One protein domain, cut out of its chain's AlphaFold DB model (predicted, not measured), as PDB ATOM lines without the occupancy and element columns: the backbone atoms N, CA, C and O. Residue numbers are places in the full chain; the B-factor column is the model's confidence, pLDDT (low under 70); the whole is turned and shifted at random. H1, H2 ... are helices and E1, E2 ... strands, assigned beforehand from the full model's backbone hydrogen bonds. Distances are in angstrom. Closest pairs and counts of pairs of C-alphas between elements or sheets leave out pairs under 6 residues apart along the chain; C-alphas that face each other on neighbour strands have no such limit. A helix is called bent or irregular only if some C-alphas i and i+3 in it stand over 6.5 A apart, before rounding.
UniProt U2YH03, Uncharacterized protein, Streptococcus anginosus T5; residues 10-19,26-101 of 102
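This is residues 10 to 19 and 26 to 101 of the 102 residues of an uncharacterized protein of Streptococcus anginosus T5 (UniProt U2YH03). A small curled sheet has H2 over one face and H1 packed on H2, while a long arm, H4 going out and residues 86 to 97 coming back to edge strand E4, makes the length; residues 85 to 91 stick out. The printed part has 86 residues, with four named helices and four named strands in the order H1 E1 H2 E2 H3 E3 H4 E4. The mixed sheet runs E1 E2 E3 E4; the class is mixed, helices and strands. The whole is loose, radius of gyration of the C-alphas 16.6 A, spanning 57 by 23 by 21 A.

Start at H1, residues 10 to 19: it touches H2, residues 33 to 45, closest at the C-alphas of Tyr 13 and Gly 38, 4.5 A. H2 is on the sheet of E1, residues 27 to 29, E2, 52 to 56, E3, 68 to 71, and E4, 98 to 100, two layers with a height of 9.4 A. Parallel E1 and E2 show N 28 and O 52 within hydrogen-bond range, 2.8 A; parallel E2 and E3, N 55 and O 68, 3.0 A; antiparallel E3 and E4, N 71 and O 98, 2.8 A. H3, residues 60 to 65, touches H2's residues 33 to 37 alone, closest at the C-alphas of Gly 62 and Asp 33, 4.8 A, and only grazes the sheet. E1, H2, E2 and E2, H3, E3 are strand-helix-strand units, parallel neighbours with a helix between, with right-handed crossovers. H4, residues 74 to 85, touches no helix. In H2, H3 and H4 every O i to N i+4 pair is within hydrogen-bond range; in H1, 3 of 6.

Find C-alpha 10 at (-46.652, 25.483, 46.286), where H1 begins; it is irregular, but only just, with C-alphas 14 and 17 6.6 A apart. H2 spans 18.2 A, H4 16.7 A and E2 13.9 A. E4 ends at C-alpha 100, (-48.473, 10.317, 27.582).

The C-alphas of Gly 47 and Glu 88 are the two farthest apart, 57.6 A. Residues 20 to 25 are not printed; C-alphas 19 and 26 are 10.8 A apart. The link from H4 to E4 is long, 12 residues. No printed residue is under 70.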
ATOM      1  N   GLU A  10     -46.356  24.205  45.632       98.19
ATOM      2  CA  GLU A  10     -46.652  25.483  46.286       98.19
ATOM      3  C   GLU A  10     -45.997  26.650  45.532       98.19
ATOM      4  O   GLU A  10     -46.635  27.673  45.295       98.19
ATOM      5  N   ASP A  11     -44.755  26.485  45.056       98.06
ATOM      6  CA  ASP A  11     -44.090  27.512  44.244       98.06
ATOM      7  C   ASP A  11     -44.871  27.779  42.950       98.06
ATOM      8  O   ASP A  11     -45.030  28.930  42.538       98.06
ATOM      9  N   ALA A  12     -45.360  26.714  42.303       97.81
ATOM     10  CA  ALA A  12     -46.149  26.817  41.080       97.81
ATOM     11  C   ALA A  12     -47.476  27.544  41.336       97.81
ATOM     12  O   ALA A  12     -47.835  28.451  40.581       97.81
ATOM     13  N   TYR A  13     -48.156  27.203  42.433       98.38
ATOM     14  CA  TYR A  13     -49.393  27.856  42.850       98.38
ATOM     15  C   TYR A  13     -49.189  29.364  43.076       98.38
ATOM     16  O   TYR A  13     -49.903  30.184  42.494       98.38
ATOM     17  N   GLN A  14     -48.167  29.753  43.845       97.94
ATOM     18  CA  GLN A  14     -47.892  31.165  44.151       97.94
ATOM     19  C   GLN A  14     -47.495  31.966  42.899       97.94
ATOM     20  O   GLN A  14     -47.947  33.101  42.698       97.94
ATOM     21  N   LYS A  15     -46.683  31.372  42.017       96.69
ATOM     22  CA  LYS A  15     -46.179  32.042  40.808       96.69
ATOM     23  C   LYS A  15     -47.161  32.077  39.644       96.69
ATOM     24  O   LYS A  15     -46.962  32.863  38.721       96.69
ATOM     25  N   ALA A  16     -48.245  31.302  39.680       96.62
ATOM     26  CA  ALA A  16     -49.274  31.320  38.639       96.62
ATOM     27  C   ALA A  16     -49.832  32.730  38.376       96.62
ATOM     28  O   ALA A  16     -50.166  33.067  37.240       96.62
ATOM     29  N   SER A  17     -49.889  33.578  39.409       95.69
ATOM     30  CA  SER A  17     -50.387  34.952  39.291       95.69
ATOM     31  C   SER A  17     -49.534  35.856  38.392       95.69
ATOM     32  O   SER A  17     -50.072  36.759  37.745       95.69
ATOM     33  N   GLU A  18     -48.235  35.573  38.267       95.69
ATOM     34  CA  GLU A  18     -47.332  36.276  37.348       95.69
ATOM     35  C   GLU A  18     -47.750  36.056  35.885       95.69
ATOM     36  O   GLU A  18     -47.581  36.934  35.040       95.69
ATOM     37  N   LEU A  19     -48.378  34.912  35.591       95.31
ATOM     38  CA  LEU A  19     -48.821  34.536  34.249       95.31
ATOM     39  C   LEU A  19     -50.129  35.225  33.835       95.31
ATOM     40  O   LEU A  19     -50.463  35.250  32.654       95.31
ATOM     41  N   ASP A  26     -50.686  29.826  25.870       96.56
ATOM     42  CA  ASP A  26     -51.598  28.727  25.564       96.56
ATOM     43  C   ASP A  26     -51.166  27.395  26.193       96.56
ATOM     44  O   ASP A  26     -51.975  26.471  26.281       96.56
ATOM     45  N   CYS A  27     -49.918  27.298  26.660       96.81
ATOM     46  CA  CYS A  27     -49.349  26.091  27.245       96.81
ATOM     47  C   CYS A  27     -48.392  26.380  28.413       96.81
ATOM     48  O   CYS A  27     -47.536  27.263  28.333       96.81
ATOM     49  N   ILE A  28     -48.492  25.577  29.475       97.50
ATOM     50  CA  ILE A  28     -47.527  25.496  30.573       97.50
ATOM     51  C   ILE A  28     -46.915  24.095  30.569       97.50
ATOM     52  O   ILE A  28     -47.588  23.100  30.840       97.50
ATOM     53  N   PHE A  29     -45.612  24.031  30.302       97.56
ATOM     54  CA  PHE A  29     -44.814  22.821  30.457       97.56
ATOM     55  C   PHE A  29     -44.013  22.906  31.756       97.56
ATOM     56  O   PHE A  29     -43.104  23.732  31.870       97.56
ATOM     57  N   SER A  30     -44.365  22.085  32.745       96.81
ATOM     58  CA  SER A  30     -43.694  22.057  34.044       96.81
ATOM     59  C   SER A  30     -42.615  20.969  34.110       96.81
ATOM     60  O   SER A  30     -42.597  20.007  33.341       96.81
ATOM     61  N   ASN A  31     -41.709  21.098  35.081       93.69
ATOM     62  CA  ASN A  31     -40.648  20.114  35.327       93.69
ATOM     63  C   ASN A  31     -41.130  18.834  36.028       93.69
ATOM     64  O   ASN A  31     -40.331  17.942  36.289       93.69
ATOM     65  N   GLY A  32     -42.414  18.741  36.359       96.50
ATOM     66  CA  GLY A  32     -42.979  17.593  37.051       96.50
ATOM     67  C   GLY A  32     -44.474  17.757  37.267       96.50
ATOM     68  O   GLY A  32     -44.991  18.879  37.304       96.50
ATOM     69  N   ASP A  33     -45.171  16.637  37.393       97.94
ATOM     70  CA  ASP A  33     -46.631  16.642  37.492       97.94
ATOM     71  C   ASP A  33     -47.157  17.379  38.740       97.94
ATOM     72  O   ASP A  33     -48.236  17.958  38.677       97.94
ATOM     73  N   ASP A  34     -46.391  17.433  39.835       97.50
ATOM     74  CA  ASP A  34     -46.777  18.176  41.046       97.50
ATOM     75  C   ASP A  34     -46.808  19.698  40.791       97.50
ATOM     76  O   ASP A  34     -47.756  20.385  41.163       97.50
ATOM     77  N   MET A  35     -45.836  20.236  40.046       97.75
ATOM     78  CA  MET A  35     -45.845  21.646  39.629       97.75
ATOM     79  C   MET A  35     -46.975  21.933  38.634       97.75
ATOM     80  O   MET A  35     -47.587  22.996  38.686       97.75
ATOM     81  N   ALA A  36     -47.265  20.993  37.727       98.12
ATOM     82  CA  ALA A  36     -48.404  21.126  36.817       98.12
ATOM     83  C   ALA A  36     -49.726  21.188  37.599       98.12
ATOM     84  O   ALA A  36     -50.571  22.032  37.303       98.12
ATOM     85  N   ALA A  37     -49.871  20.355  38.633       98.25
ATOM     86  CA  ALA A  37     -51.011  20.383  39.539       98.25
ATOM     87  C   ALA A  37     -51.140  21.730  40.271       98.25
ATOM     88  O   ALA A  37     -52.232  22.291  40.306       98.25
ATOM     89  N   GLY A  38     -50.035  22.288  40.783       98.19
ATOM     90  CA  GLY A  38     -50.033  23.597  41.449       98.19
ATOM     91  C   GLY A  38     -50.488  24.742  40.536       98.19
ATOM     92  O   GLY A  38     -51.327  25.554  40.930       98.19
ATOM     93  N   PHE A  39     -50.017  24.774  39.282       98.25
ATOM     94  CA  PHE A  39     -50.526  25.732  38.293       98.25
ATOM     95  C   PHE A  39     -52.010  25.508  37.991       98.25
ATOM     96  O   PHE A  39     -52.773  26.473  37.976       98.25
ATOM     97  N   MET A  40     -52.431  24.260  37.766       97.94
ATOM     98  CA  MET A  40     -53.832  23.931  37.486       97.94
ATOM     99  C   MET A  40     -54.751  24.429  38.602       97.94
ATOM    100  O   MET A  40     -55.697  25.166  38.327       97.94
ATOM    101  N   GLN A  41     -54.407  24.120  39.853       98.31
ATOM    102  CA  GLN A  41     -55.156  24.554  41.026       98.31
ATOM    103  C   GLN A  41     -55.279  26.084  41.087       98.31
ATOM    104  O   GLN A  41     -56.382  26.608  41.229       98.31
ATOM    105  N   ALA A  42     -54.174  26.817  40.923       98.19
ATOM    106  CA  ALA A  42     -54.194  28.279  40.987       98.19
ATOM    107  C   ALA A  42     -55.049  28.922  39.883       98.19
ATOM    108  O   ALA A  42     -55.725  29.925  40.120       98.19
ATOM    109  N   TYR A  43     -55.035  28.365  38.668       97.56
ATOM    110  CA  TYR A  43     -55.866  28.855  37.565       97.56
ATOM    111  C   TYR A  43     -57.356  28.600  37.806       97.56
ATOM    112  O   TYR A  43     -58.167  29.504  37.580       97.56
ATOM    113  N   GLU A  44     -57.709  27.403  38.276       97.00
ATOM    114  CA  GLU A  44     -59.089  27.027  38.589       97.00
ATOM    115  C   GLU A  44     -59.661  27.884  39.722       97.00
ATOM    116  O   GLU A  44     -60.735  28.471  39.568       97.00
ATOM    117  N   GLU A  45     -58.925  28.035  40.827       98.25
ATOM    118  CA  GLU A  45     -59.354  28.840  41.977       98.25
ATOM    119  C   GLU A  45     -59.470  30.335  41.641       98.25
ATOM    120  O   GLU A  45     -60.372  31.020  42.130       98.25
ATOM    121  N   ALA A  46     -58.610  30.851  40.757       97.38
ATOM    122  CA  ALA A  46     -58.678  32.233  40.283       97.38
ATOM    123  C   ALA A  46     -59.739  32.466  39.187       97.38
ATOM    124  O   ALA A  46     -59.897  33.602  38.722       97.38
ATOM    125  N   GLY A  47     -60.438  31.417  38.733       96.56
ATOM    126  CA  GLY A  47     -61.422  31.492  37.650       96.56
ATOM    127  C   GLY A  47     -60.825  31.970  36.322       96.56
ATOM    128  O   GLY A  47     -61.498  32.651  35.544       96.56
ATOM    129  N   LYS A  48     -59.541  31.685  36.078       95.75
ATOM    130  CA  LYS A  48     -58.838  32.052  34.843       95.75
ATOM    131  C   LYS A  48     -59.027  30.971  33.786       95.75
ATOM    132  O   LYS A  48     -59.246  29.806  34.100       95.75
ATOM    133  N   GLN A  49     -58.918  31.354  32.515       94.06
ATOM    134  CA  GLN A  49     -58.873  30.371  31.438       94.06
ATOM    135  C   GLN A  49     -57.621  29.507  31.607       94.06
ATOM    136  O   GLN A  49     -56.510  30.032  31.612       94.06
ATOM    137  N   LEU A  50     -57.823  28.199  31.747       94.56
ATOM    138  CA  LEU A  50     -56.747  27.234  31.910       94.56
ATOM    139  C   LEU A  50     -56.007  27.056  30.567       94.56
ATOM    140  O   LEU A  50     -56.650  26.662  29.587       94.56
ATOM    141  N   PRO A  51     -54.695  27.349  30.480       96.12
ATOM    142  CA  PRO A  51     -53.888  26.943  29.333       96.12
ATOM    143  C   PRO A  51     -53.764  25.416  29.303       96.12
ATOM    144  O   PRO A  51     -54.089  24.732  30.271       96.12
ATOM    145  N   PHE A  52     -53.261  24.847  28.213       97.44
ATOM    146  CA  PHE A  52     -52.868  23.442  28.233       97.44
ATOM    147  C   PHE A  52     -51.732  23.251  29.249       97.44
ATOM    148  O   PHE A  52     -50.690  23.888  29.130       97.44
ATOM    149  N   ILE A  53     -51.914  22.402  30.260       97.38
ATOM    150  CA  ILE A  53     -50.885  22.148  31.276       97.38
ATOM    151  C   ILE A  53     -50.387  20.717  31.131       97.38
ATOM    152  O   ILE A  53     -51.172  19.769  31.103       97.38
ATOM    153  N   MET A  54     -49.067  20.559  31.070       97.69
ATOM    154  CA  MET A  54     -48.421  19.253  31.068       97.69
ATOM    155  C   MET A  54     -47.197  19.223  31.978       97.69
ATOM    156  O   MET A  54     -46.481  20.218  32.110       97.69
ATOM    157  N   GLY A  55     -46.958  18.063  32.585       97.38
ATOM    158  CA  GLY A  55     -45.831  17.827  33.483       97.38
ATOM    159  C   GLY A  55     -44.780  16.867  32.937       97.38
ATOM    160  O   GLY A  55     -44.663  16.629  31.729       97.38
ATOM    161  N   GLN A  56     -43.998  16.319  33.864       96.81
ATOM    162  CA  GLN A  56     -42.978  15.297  33.632       96.81
ATOM    163  C   GLN A  56     -43.024  14.257  34.759       96.81
ATOM    164  O   GLN A  56     -43.558  14.512  35.839       96.81
ATOM    165  N   GLU A  57     -42.415  13.098  34.509       94.94
ATOM    166  CA  GLU A  57     -42.218  11.977  35.442       94.94
ATOM    167  C   GLU A  57     -43.436  11.076  35.693       94.94
ATOM    168  O   GLU A  57     -43.299  10.068  36.389       94.94
ATOM    169  N   ASN A  58     -44.603  11.355  35.096       96.50
ATOM    170  CA  ASN A  58     -45.793  10.503  35.217       96.50
ATOM    171  C   ASN A  58     -46.123  10.139  36.679       96.50
ATOM    172  O   ASN A  58     -46.410   8.979  37.003       96.50
ATOM    173  N   MET A  59     -46.037  11.122  37.576       95.44
ATOM    174  CA  MET A  59     -46.240  10.968  39.014       95.44
ATOM    175  C   MET A  59     -47.720  10.778  39.364       95.44
ATOM    176  O   MET A  59     -48.619  10.854  38.525       95.44
ATOM    177  N   LEU A  60     -47.992  10.471  40.636       96.12
ATOM    178  CA  LEU A  60     -49.351  10.198  41.102       96.12
ATOM    179  C   LEU A  60     -50.297  11.382  40.860       96.12
ATOM    180  O   LEU A  60     -51.400  11.146  40.369       96.12
ATOM    181  N   ALA A  61     -49.867  12.615  41.152       95.62
ATOM    182  CA  ALA A  61     -50.682  13.812  40.951       95.62
ATOM    183  C   ALA A  61     -51.149  13.940  39.494       95.62
ATOM    184  O   ALA A  61     -52.348  14.021  39.238       95.62
ATOM    185  N   GLY A  62     -50.225  13.824  38.533       97.06
ATOM    186  CA  GLY A  62     -50.546  13.910  37.108       97.06
ATOM    187  C   GLY A  62     -51.494  12.815  36.635       97.06
ATOM    188  O   GLY A  62     -52.419  13.080  35.868       97.06
ATOM    189  N   ARG A  63     -51.338  11.586  37.140       97.38
ATOM    190  CA  ARG A  63     -52.273  10.493  36.824       97.38
ATOM    191  C   ARG A  63     -53.671  10.725  37.387       97.38
ATOM    192  O   ARG A  63     -54.637  10.402  36.703       97.38
ATOM    193  N   LEU A  64     -53.783  11.233  38.614       97.94
ATOM    194  CA  LEU A  64     -55.076  11.468  39.264       97.94
ATOM    195  C   LEU A  64     -55.819  12.667  38.665       97.94
ATOM    196  O   LEU A  64     -57.041  12.619  38.560       97.94
ATOM    197  N   LEU A  65     -55.089  13.701  38.249       96.88
ATOM    198  CA  LEU A  65     -55.648  14.913  37.645       96.88
ATOM    199  C   LEU A  65     -55.847  14.802  36.128       96.88
ATOM    200  O   LEU A  65     -56.389  15.714  35.515       96.88
ATOM    201  N   GLY A  66     -55.414  13.699  35.510       96.88
ATOM    202  CA  GLY A  66     -55.503  13.532  34.060       96.88
ATOM    203  C   GLY A  66     -54.575  14.473  33.287       96.88
ATOM    204  O   GLY A  66     -54.885  14.842  32.163       96.88
ATOM    205  N   LEU A  67     -53.434  14.858  33.862       97.81
ATOM    206  CA  LEU A  67     -52.460  15.727  33.204       97.81
ATOM    207  C   LEU A  67     -51.631  14.937  32.186       97.81
ATOM    208  O   LEU A  67     -51.108  13.854  32.482       97.81
ATOM    209  N   SER A  68     -51.481  15.498  30.986       98.25
ATOM    210  CA  SER A  68     -50.500  15.014  30.013       98.25
ATOM    211  C   SER A  68     -49.081  15.165  30.580       98.25
ATOM    212  O   SER A  68     -48.803  16.091  31.344       98.25
ATOM    213  N   THR A  69     -48.171  14.251  30.247       98.44
ATOM    214  CA  THR A  69     -46.834  14.208  30.871       98.44
ATOM    215  C   THR A  69     -45.798  13.532  29.975       98.44
ATOM    216  O   THR A  69     -46.149  12.827  29.025       98.44
ATOM    217  N   ILE A  70     -44.517  13.719  30.283       98.19
ATOM    218  CA  ILE A  70     -43.409  12.950  29.705       98.19
ATOM    219  C   ILE A  70     -42.890  11.970  30.760       98.19
ATOM    220  O   ILE A  70     -42.346  12.374  31.784       98.19
ATOM    221  N   ASP A  71     -43.024  10.672  30.502       97.38
ATOM    222  CA  ASP A  71     -42.446   9.614  31.329       97.38
ATOM    223  C   ASP A  71     -40.988   9.358  30.925       97.38
ATOM    224  O   ASP A  71     -40.718   8.763  29.879       97.38
ATOM    225  N   ASN A  72     -40.049   9.784  31.774       96.06
ATOM    226  CA  ASN A  72     -38.604   9.606  31.588       96.06
ATOM    227  C   ASN A  72     -38.082   8.236  32.057       96.06
ATOM    228  O   ASN A  72     -36.875   7.986  32.029       96.06
ATOM    229  N   LYS A  73     -38.969   7.318  32.467       96.44
ATOM    230  CA  LYS A  73     -38.629   5.959  32.917       96.44
ATOM    231  C   LYS A  73     -37.687   5.942  34.129       96.44
ATOM    232  O   LYS A  73     -36.911   5.000  34.295       96.44
ATOM    233  N   SER A  74     -37.784   6.931  35.020       94.19
ATOM    234  CA  SER A  74     -36.899   7.112  36.184       94.19
ATOM    235  C   SER A  74     -36.819   5.889  37.108       94.19
ATOM    236  O   SER A  74     -35.746   5.543  37.604       94.19
ATOM    237  N   TYR A  75     -37.921   5.153  37.285       94.12
ATOM    238  CA  TYR A  75     -37.901   3.905  38.055       94.12
ATOM    239  C   TYR A  75     -37.056   2.812  37.375       94.12
ATOM    240  O   TYR A  75     -36.214   2.179  38.015       94.12
ATOM    241  N   GLN A  76     -37.229   2.630  36.063       96.50
ATOM    242  CA  GLN A  76     -36.424   1.694  35.276       96.50
ATOM    243  C   GLN A  76     -34.955   2.133  35.234       96.50
ATOM    244  O   GLN A  76     -34.066   1.292  35.342       96.50
ATOM    245  N   LEU A  77     -34.685   3.440  35.153       96.75
ATOM    246  CA  LEU A  77     -33.335   3.991  35.244       96.75
ATOM    247  C   LEU A  77     -32.649   3.569  36.546       96.75
ATOM    248  O   LEU A  77     -31.509   3.107  36.507       96.75
ATOM    249  N   GLY A  78     -33.340   3.667  37.685       96.56
ATOM    250  CA  GLY A  78     -32.821   3.196  38.971       96.56
ATOM    251  C   GLY A  78     -32.502   1.698  38.965       96.56
ATOM    252  O   GLY A  78     -31.425   1.292  39.408       96.56
ATOM    253  N   GLN A  79     -33.393   0.878  38.402       97.06
ATOM    254  CA  GLN A  79     -33.180  -0.569  38.278       97.06
ATOM    255  C   GLN A  79     -31.957  -0.904  37.415       97.06
ATOM    256  O   GLN A  79     -31.111  -1.698  37.828       97.06
ATOM    257  N   GLU A  80     -31.845  -0.303  36.229       96.62
ATOM    258  CA  GLU A  80     -30.719  -0.533  35.319       96.62
ATOM    259  C   GLU A  80     -29.404  -0.001  35.893       96.62
ATOM    260  O   GLU A  80     -28.372  -0.662  35.776       96.62
ATOM    261  N   SER A  81     -29.437   1.134  36.596       96.06
ATOM    262  CA  SER A  81     -28.256   1.676  37.278       96.06
ATOM    263  C   SER A  81     -27.732   0.708  38.338       96.06
ATOM    264  O   SER A  81     -26.532   0.442  38.395       96.06
ATOM    265  N   PHE A  82     -28.622   0.117  39.140       96.69
ATOM    266  CA  PHE A  82     -28.219  -0.856  40.154       96.69
ATOM    267  C   PHE A  82     -27.659  -2.142  39.529       96.69
ATOM    268  O   PHE A  82     -26.635  -2.653  39.979       96.69
ATOM    269  N   LYS A  83     -28.271  -2.636  38.442       95.50
ATOM    270  CA  LYS A  83     -27.752  -3.790  37.684       95.50
ATOM    271  C   LYS A  83     -26.344  -3.539  37.137       95.50
ATOM    272  O   LYS A  83     -25.514  -4.439  37.202       95.50
ATOM    273  N   GLN A  84     -26.067  -2.337  36.625       94.88
ATOM    274  CA  GLN A  84     -24.742  -1.969  36.106       94.88
ATOM    275  C   GLN A  84     -23.669  -1.963  37.198       94.88
ATOM    276  O   GLN A  84     -22.568  -2.443  36.959       94.88
ATOM    277  N   VAL A  85     -23.985  -1.482  38.405       95.81
ATOM    278  CA  VAL A  85     -23.041  -1.495  39.542       95.81
ATOM    279  C   VAL A  85     -22.615  -2.917  39.918       95.81
ATOM    280  O   VAL A  85     -21.480  -3.127  40.334       95.81
ATOM    281  N   LEU A  86     -23.514  -3.890  39.763       96.19
ATOM    282  CA  LEU A  86     -23.247  -5.301  40.050       96.19
ATOM    283  C   LEU A  86     -22.611  -6.056  38.873       96.19
ATOM    284  O   LEU A  86     -22.274  -7.229  39.018       96.19
ATOM    285  N   SER A  87     -22.488  -5.427  37.703       95.12
ATOM    286  CA  SER A  87     -21.955  -6.060  36.500       95.12
ATOM    287  C   SER A  87     -20.444  -5.869  36.385       95.12
ATOM    288  O   SER A  87     -19.903  -4.817  36.716       95.12
ATOM    289  N   GLU A  88     -19.759  -6.872  35.839       95.44
ATOM    290  CA  GLU A  88     -18.352  -6.754  35.438       95.44
ATOM    291  C   GLU A  88     -18.190  -5.987  34.109       95.44
ATOM    292  O   GLU A  88     -17.098  -5.521  33.779       95.44
ATOM    293  N   GLU A  89     -19.278  -5.815  33.349       92.62
ATOM    294  CA  GLU A  89     -19.295  -5.137  32.055       92.62
ATOM    295  C   GLU A  89     -19.942  -3.752  32.158       92.62
ATOM    296  O   GLU A  89     -21.064  -3.608  32.635       92.62
ATOM    297  N   LYS A  90     -19.280  -2.727  31.613       90.44
ATOM    298  CA  LYS A  90     -19.859  -1.381  31.501       90.44
ATOM    299  C   LYS A  90     -20.651  -1.263  30.206       90.44
ATOM    300  O   LYS A  90     -20.073  -1.399  29.126       90.44
ATOM    301  N   LYS A  91     -21.948  -0.957  30.294       94.25
ATOM    302  CA  LYS A  91     -22.784  -0.689  29.110       94.25
ATOM    303  C   LYS A  91     -23.510   0.641  29.239       94.25
ATOM    304  O   LYS A  91     -23.977   1.012  30.311       94.25
ATOM    305  N   THR A  92     -23.656   1.327  28.112       94.81
ATOM    306  CA  THR A  92     -24.565   2.466  27.991       94.81
ATOM    307  C   THR A  92     -25.949   1.942  27.635       94.81
ATOM    308  O   THR A  92     -26.136   1.357  26.568       94.81
ATOM    309  N   ILE A  93     -26.913   2.145  28.529       94.50
ATOM    310  CA  ILE A  93     -28.323   1.811  28.306       94.50
ATOM    311  C   ILE A  93     -29.070   3.116  28.036       94.50
ATOM    312  O   ILE A  93     -28.933   4.074  28.791       94.50
ATOM    313  N   VAL A  94     -29.857   3.149  26.959       96.12
ATOM    314  CA  VAL A  94     -30.713   4.292  26.618       96.12
ATOM    315  C   VAL A  94     -32.156   3.929  26.930       96.12
ATOM    316  O   VAL A  94     -32.709   3.008  26.328       96.12
ATOM    317  N   LEU A  95     -32.768   4.676  27.844       96.62
ATOM    318  CA  LEU A  95     -34.202   4.622  28.107       96.62
ATOM    319  C   LEU A  95     -34.852   5.798  27.382       96.62
ATOM    320  O   LEU A  95     -34.447   6.943  27.563       96.62
ATOM    321  N   LYS A  96     -35.804   5.506  26.494       97.31
ATOM    322  CA  LYS A  96     -36.497   6.539  25.721       97.31
ATOM    323  C   LYS A  96     -37.663   7.084  26.535       97.31
ATOM    324  O   LYS A  96     -38.494   6.296  26.987       97.31
ATOM    325  N   SER A  97     -37.730   8.405  26.660       97.06
ATOM    326  CA  SER A  97     -38.895   9.073  27.225       97.06
ATOM    327  C   SER A  97     -40.128   8.855  26.349       97.06
ATOM    328  O   SER A  97     -40.027   8.732  25.124       97.06
ATOM    329  N   GLU A  98     -41.295   8.826  26.980       97.31
ATOM    330  CA  GLU A  98     -42.584   8.618  26.329       97.31
ATOM    331  C   GLU A  98     -43.528   9.766  26.678       97.31
ATOM    332  O   GLU A  98     -43.729  10.069  27.852       97.31
ATOM    333  N   PHE A  99     -44.120  10.399  25.667       97.69
ATOM    334  CA  PHE A  99     -45.198  11.353  25.900       97.69
ATOM    335  C   PHE A  99     -46.510  10.599  26.117       97.69
ATOM    336  O   PHE A  99     -46.913   9.791  25.280       97.69
ATOM    337  N   ILE A 100     -47.178  10.886  27.228       97.94
ATOM    338  CA  ILE A 100     -48.473  10.317  27.582       97.94
ATOM    339  C   ILE A 100     -49.508  11.431  27.468       97.94
ATOM    340  O   ILE A 100     -49.541  12.343  28.296       97.94
ATOM    341  N   GLN A 101     -50.354  11.330  26.446       96.75
ATOM    342  CA  GLN A 101     -51.480  12.232  26.251       96.75
ATOM    343  C   GLN A 101     -52.660  11.797  27.124       96.75
ATOM    344  O   GLN A 101     -53.038  10.623  27.122       96.75
TER     345      GLN A 101